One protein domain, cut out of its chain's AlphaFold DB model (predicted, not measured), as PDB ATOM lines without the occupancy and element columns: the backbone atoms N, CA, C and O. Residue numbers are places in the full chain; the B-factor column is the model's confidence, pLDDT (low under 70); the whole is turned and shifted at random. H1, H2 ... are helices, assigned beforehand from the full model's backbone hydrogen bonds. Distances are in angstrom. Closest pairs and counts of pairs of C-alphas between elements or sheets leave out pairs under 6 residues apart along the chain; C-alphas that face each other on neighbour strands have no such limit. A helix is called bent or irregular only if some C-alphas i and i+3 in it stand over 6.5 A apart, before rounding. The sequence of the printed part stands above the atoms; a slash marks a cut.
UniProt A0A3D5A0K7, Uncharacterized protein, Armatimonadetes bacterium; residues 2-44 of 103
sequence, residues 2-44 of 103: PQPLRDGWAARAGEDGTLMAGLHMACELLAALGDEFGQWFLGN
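AT A GLANCE: This is residues 2 to 44 of the 103 residues of an uncharacterized protein of Armatimonadetes bacterium (UniProt A0A3D5A0K7). Three short helices follow one another across an elongated outline: H2 lies in the middle, H3 packs steeply across it at one end of the long axis, and H1 runs beside H2 at some distance with few contacts. The link of residues 13 to 22 swings out at the other end of the long axis before it comes back to H2. The printed part has 43 residues with three named helices, H1, H2 and H3 in that order, and no named strand; its class is all helix. It is only just compact, close to loose, with a radius of gyration of the C-alphas of 10.9 A, and it spans 32 by 19 by 11 A.

IN THESE COORDINATES: Begin at Pro 2 and find C-alpha 3 at (5.688, 28.788, 34.600); there H1 begins, residues 3 to 12, and it is 14.9 A long from first to last C-alpha. H1 is irregular: C-alphas 8 and 11 are 7.5 A apart. Go on to C-alpha 23 at (18.348, 28.173, 49.500), where H2 begins; it takes residues 23 to 32 and measures 14.3 A. H3 is residues 36 to 43, 10.4 A long, and you find its last C-alpha at (15.817, 42.036, 48.245).

HOW THE PARTS SIT: Look first at H1 and H2, which are close but not clearly touching, with 1 pair of C-alphas within 8 A. That closest pair is Leu 5 and Leu 29, whose C-alphas are 7.4 A apart. The two helices run opposite ways at a shallow tilt of 20 degrees, and their centres are 12.5 A apart; the line of H1 is a rough one. Next look at H2 and H3, which touch, with 20 pairs of C-alphas within 8 A. Their closest C-alphas, those of Ala 31 and Gly 38, are 4.2 A apart. H2 and H3 run opposite ways at a steep tilt of 63 degrees, their centres 8.2 A apart. H1 and H3 are apart. Along the backbone, every O i to N i+4 pair is within hydrogen-bond range in H2 and H3, while in H1 it is 4 of 6.

THE WHOLE: The two C-alphas farthest apart are those of Glu 15 and Asn 44, at 33.2 A. From C-alpha 2 to C-alpha 44, the first and last printed, it is 22.1 A. The link from H1 to H2, of 10 residues, is short, and the link from H2 to H3, of 3 residues, is tight. The printed part has no cut. In the B-factor column the mean pLDDT of the printed part is 92.5, and no printed residue is under 70.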
ATOM      1  N   PRO A   2       5.451  28.142  39.435       91.88
ATOM      2  CA  PRO A   2       5.142  29.139  38.403       91.88
ATOM      3  C   PRO A   2       5.842  28.844  37.066       91.88
ATOM      4  O   PRO A   2       6.960  28.326  37.062       91.88
ATOM      5  N   GLN A   3       5.193  29.158  35.936       90.38
ATOM      6  CA  GLN A   3       5.688  28.788  34.600       90.38
ATOM      7  C   GLN A   3       7.092  29.332  34.275       90.38
ATOM      8  O   GLN A   3       7.925  28.537  33.853       90.38
ATOM      9  N   PRO A   4       7.425  30.602  34.577       88.88
ATOM     10  CA  PRO A   4       8.762  31.132  34.293       88.88
ATOM     11  C   PRO A   4       9.891  30.376  35.012       88.88
ATOM     12  O   PRO A   4      10.965  30.178  34.452       88.88
ATOM     13  N   LEU A   5       9.639  29.907  36.241       92.25
ATOM     14  CA  LEU A   5      10.605  29.107  37.001       92.25
ATOM     15  C   LEU A   5      10.704  27.671  36.475       92.25
ATOM     16  O   LEU A   5      11.795  27.111  36.448       92.25
ATOM     17  N   ARG A   6       9.591  27.082  36.011       89.44
ATOM     18  CA  ARG A   6       9.608  25.778  35.317       89.44
ATOM     19  C   ARG A   6      10.516  25.807  34.102       89.44
ATOM     20  O   ARG A   6      11.386  24.948  33.988       89.44
ATOM     21  N   ASP A   7      10.351  26.813  33.261       90.25
ATOM     22  CA  ASP A   7      11.117  26.923  32.025       90.25
ATOM     23  C   ASP A   7      12.600  27.214  32.330       90.25
ATOM     24  O   ASP A   7      13.491  26.565  31.784       90.25
ATOM     25  N   GLY A   8      12.880  28.120  33.276       89.12
ATOM     26  CA  GLY A   8      14.248  28.498  33.657       89.12
ATOM     27  C   GLY A   8      15.036  27.427  34.424       89.12
ATOM     28  O   GLY A   8      16.270  27.478  34.466       89.12
ATOM     29  N   TRP A   9      14.360  26.460  35.049       92.88
ATOM     30  CA  TRP A   9      14.999  25.400  35.837       92.88
ATOM     31  C   TRP A   9      14.961  24.024  35.174       92.88
ATOM     32  O   TRP A   9      15.566  23.100  35.711       92.88
ATOM     33  N   ALA A  10      14.333  23.881  34.004       88.06
ATOM     34  CA  ALA A  10      14.221  22.602  33.301       88.06
ATOM     35  C   ALA A  10      15.582  21.904  33.101       88.06
ATOM     36  O   ALA A  10      15.704  20.709  33.339       88.06
ATOM     37  N   ALA A  11      16.632  22.662  32.764       88.50
ATOM     38  CA  ALA A  11      17.990  22.135  32.577       88.50
ATOM     39  C   ALA A  11      18.700  21.708  33.879       88.50
ATOM     40  O   ALA A  11      19.792  21.150  33.826       88.50
ATOM     41  N   ARG A  12      18.125  22.017  35.047       88.25
ATOM     42  CA  ARG A  12      18.665  21.676  36.373       88.25
ATOM     43  C   ARG A  12      17.964  20.471  37.004       88.25
ATOM     44  O   ARG A  12      18.393  20.030  38.068       88.25
ATOM     45  N   ALA A  13      16.882  19.983  36.397       88.69
ATOM     46  CA  ALA A  13      16.188  18.797  36.873       88.69
ATOM     47  C   ALA A  13      17.045  17.546  36.622       88.69
ATOM     48  O   ALA A  13      17.685  17.422  35.577       88.69
ATOM     49  N   GLY A  14      17.056  16.631  37.589       87.56
ATOM     50  CA  GLY A  14      17.616  15.296  37.423       87.56
ATOM     51  C   GLY A  14      16.812  14.469  36.419       87.56
ATOM     52  O   GLY A  14      15.722  14.856  35.992       87.56
ATOM     53  N   GLU A  15      17.341  13.302  36.055       84.81
ATOM     54  CA  GLU A  15      16.708  12.385  35.093       84.81
ATOM     55  C   GLU A  15      15.309  11.912  35.531       84.81
ATOM     56  O   GLU A  15      14.470  11.588  34.695       84.81
ATOM     57  N   ASP A  16      15.034  11.924  36.836       88.00
ATOM     58  CA  ASP A  16      13.742  11.590  37.441       88.00
ATOM     59  C   ASP A  16      12.777  12.791  37.539       88.00
ATOM     60  O   ASP A  16      11.679  12.674  38.089       88.00
ATOM     61  N   GLY A  17      13.171  13.956  37.017       83.38
ATOM     62  CA  GLY A  17      12.403  15.194  37.095       83.38
ATOM     63  C   GLY A  17      12.458  15.880  38.463       83.38
ATOM     64  O   GLY A  17      11.741  16.863  38.676       83.38
ATOM     65  N   THR A  18      13.291  15.403  39.393       87.25
ATOM     66  CA  THR A  18      13.486  16.061  40.687       87.25
ATOM     67  C   THR A  18      14.470  17.218  40.569       87.25
ATOM     68  O   THR A  18      15.384  17.223  39.749       87.25
ATOM     69  N   LEU A  19      14.272  18.243  41.394       89.06
ATOM     70  CA  LEU A  19      15.123  19.423  41.415       89.06
ATOM     71  C   LEU A  19      15.694  19.605  42.815       89.06
ATOM     72  O   LEU A  19      14.949  19.819  43.772       89.06
ATOM     73  N   MET A  20      17.020  19.575  42.931       87.50
ATOM     74  CA  MET A  20      17.689  19.934  44.176       87.50
ATOM     75  C   MET A  20      17.721  21.459  44.309       87.50
ATOM     76  O   MET A  20      18.574  22.137  43.738       87.50
ATOM     77  N   ALA A  21      16.762  22.009  45.052       87.00
ATOM     78  CA  ALA A  21      16.669  23.444  45.284       87.00
ATOM     79  C   ALA A  21      17.596  23.874  46.431       87.00
ATOM     80  O   ALA A  21      17.343  23.589  47.601       87.00
ATOM     81  N   GLY A  22      18.660  24.607  46.098       90.12
ATOM     82  CA  GLY A  22      19.421  25.363  47.094       90.12
ATOM     83  C   GLY A  22      18.592  26.512  47.681       90.12
ATOM     84  O   GLY A  22      17.565  26.899  47.122       90.12
ATOM     85  N   LEU A  23      19.066  27.107  48.782       93.06
ATOM     86  CA  LEU A  23      18.348  28.173  49.500       93.06
ATOM     87  C   LEU A  23      17.871  29.313  48.582       93.06
ATOM     88  O   LEU A  23      16.737  29.763  48.709       93.06
ATOM     89  N   HIS A  24      18.716  29.750  47.643       93.69
ATOM     90  CA  HIS A  24      18.371  30.825  46.710       93.69
ATOM     91  C   HIS A  24      17.179  30.444  45.822       93.69
ATOM     92  O   HIS A  24      16.202  31.180  45.773       93.69
ATOM     93  N   MET A  25      17.209  29.255  45.210       94.06
ATOM     94  CA  MET A  25      16.109  28.758  44.376       94.06
ATOM     95  C   MET A  25      14.826  28.566  45.188       94.06
ATOM     96  O   MET A  25      13.740  28.907  44.728       94.06
ATOM     97  N   ALA A  26      14.929  28.066  46.423       94.88
ATOM     98  CA  ALA A  26      13.771  27.964  47.305       94.88
ATOM     99  C   ALA A  26      13.136  29.346  47.557       94.88
ATOM    100  O   ALA A  26      11.917  29.482  47.475       94.88
ATOM    101  N   CYS A  27      13.947  30.384  47.779       96.31
ATOM    102  CA  CYS A  27      13.453  31.748  47.975       96.31
ATOM    103  C   CYS A  27      12.915  32.389  46.684       96.31
ATOM    104  O   CYS A  27      11.924  33.111  46.748       96.31
ATOM    105  N   GLU A  28      13.496  32.090  45.516       96.00
ATOM    106  CA  GLU A  28      12.934  32.466  44.207       96.00
ATOM    107  C   GLU A  28      11.538  31.875  44.005       96.00
ATOM    108  O   GLU A  28      10.618  32.582  43.588       96.00
ATOM    109  N   LEU A  29      11.354  30.596  44.353       95.75
ATOM    110  CA  LEU A  29      10.046  29.950  44.294       95.75
ATOM    111  C   LEU A  29       9.050  30.617  45.243       95.75
ATOM    112  O   LEU A  29       7.939  30.925  44.821       95.75
ATOM    113  N   LEU A  30       9.446  30.848  46.496       96.12
ATOM    114  CA  LEU A  30       8.612  31.520  47.492       96.12
ATOM    115  C   LEU A  30       8.187  32.912  47.005       96.12
ATOM    116  O   LEU A  30       6.994  33.206  46.951       96.12
ATOM    117  N   ALA A  31       9.130  33.731  46.541       97.12
ATOM    118  CA  ALA A  31       8.831  35.066  46.032       97.12
ATOM    119  C   ALA A  31       7.859  35.029  44.843       97.12
ATOM    120  O   ALA A  31       6.910  35.812  44.792       97.12
ATOM    121  N   ALA A  32       8.051  34.085  43.915       96.56
ATOM    122  CA  ALA A  32       7.166  33.899  42.769       96.56
ATOM    123  C   ALA A  32       5.767  33.378  43.156       96.56
ATOM    124  O   ALA A  32       4.827  33.515  42.375       96.56
ATOM    125  N   LEU A  33       5.620  32.789  44.346       96.19
ATOM    126  CA  LEU A  33       4.336  32.419  44.948       96.19
ATOM    127  C   LEU A  33       3.715  33.554  45.782       96.19
ATOM    128  O   LEU A  33       2.627  33.373  46.322       96.19
ATOM    129  N   GLY A  34       4.367  34.718  45.859       96.19
ATOM    130  CA  GLY A  34       3.896  35.876  46.622       96.19
ATOM    131  C   GLY A  34       4.290  35.862  48.099       96.19
ATOM    132  O   GLY A  34       3.757  36.655  48.866       96.19
ATOM    133  N   ASP A  35       5.205  34.982  48.505       96.88
ATOM    134  CA  ASP A  35       5.659  34.881  49.888       96.88
ATOM    135  C   ASP A  35       6.611  36.032  50.260       96.88
ATOM    136  O   ASP A  35       7.594  36.322  49.564       96.88
ATOM    137  N   GLU A  36       6.317  36.682  51.386       96.19
ATOM    138  CA  GLU A  36       7.048  37.851  51.877       96.19
ATOM    139  C   GLU A  36       8.487  37.517  52.287       96.19
ATOM    140  O   GLU A  36       9.386  38.343  52.115       96.19
ATOM    141  N   PHE A  37       8.741  36.310  52.803       95.25
ATOM    142  CA  PHE A  37      10.091  35.886  53.162       95.25
ATOM    143  C   PHE A  37      10.947  35.686  51.912       95.25
ATOM    144  O   PHE A  37      12.090  36.147  51.873       95.25
ATOM    145  N   GLY A  38      10.386  35.061  50.872       96.62
ATOM    146  CA  GLY A  38      11.039  34.940  49.571       96.62
ATOM    147  C   GLY A  38      11.429  36.306  49.001       96.62
ATOM    148  O   GLY A  38      12.584  36.520  48.631       96.62
ATOM    149  N   GLN A  39      10.496  37.261  48.995       97.75
ATOM    150  CA  GLN A  39      10.754  38.627  48.519       97.75
ATOM    151  C   GLN A  39      11.810  39.349  49.365       97.75
ATOM    152  O   GLN A  39      12.739  39.950  48.820       97.75
ATOM    153  N   TRP A  40      11.708  39.249  50.694       97.25
ATOM    154  CA  TRP A  40      12.684  39.815  51.625       97.25
ATOM    155  C   TRP A  40      14.092  39.261  51.382       97.25
ATOM    156  O   TRP A  40      15.051  40.031  51.311       97.25
ATOM    157  N   PHE A  41      14.231  37.944  51.206       97.19
ATOM    158  CA  PHE A  41      15.521  37.307  50.953       97.19
ATOM    159  C   PHE A  41      16.148  37.801  49.643       97.19
ATOM    160  O   PHE A  41      17.327  38.168  49.618       97.19
ATOM    161  N   LEU A  42      15.361  37.852  48.561       96.81
ATOM    162  CA  LEU A  42      15.835  38.314  47.253       96.81
ATOM    163  C   LEU A  42      16.206  39.802  47.259       96.81
ATOM    164  O   LEU A  42      17.158  40.192  46.586       96.81
ATOM    165  N   GLY A  43      15.508  40.618  48.054       97.06
ATOM    166  CA  GLY A  43      15.817  42.036  48.245       97.06
ATOM    167  C   GLY A  43      17.021  42.312  49.155       97.06
ATOM    168  O   GLY A  43      17.560  43.420  49.142       97.06
ATOM    169  N   ASN A  44      17.482  41.333  49.940       96.56
ATOM    170  CA  ASN A  44      18.542  41.524  50.930       96.56
ATOM    171  C   ASN A  44      19.927  41.133  50.385       96.56
ATOM    172  O   ASN A  44      20.496  40.090  50.722       96.56
TER     173      ASN A  44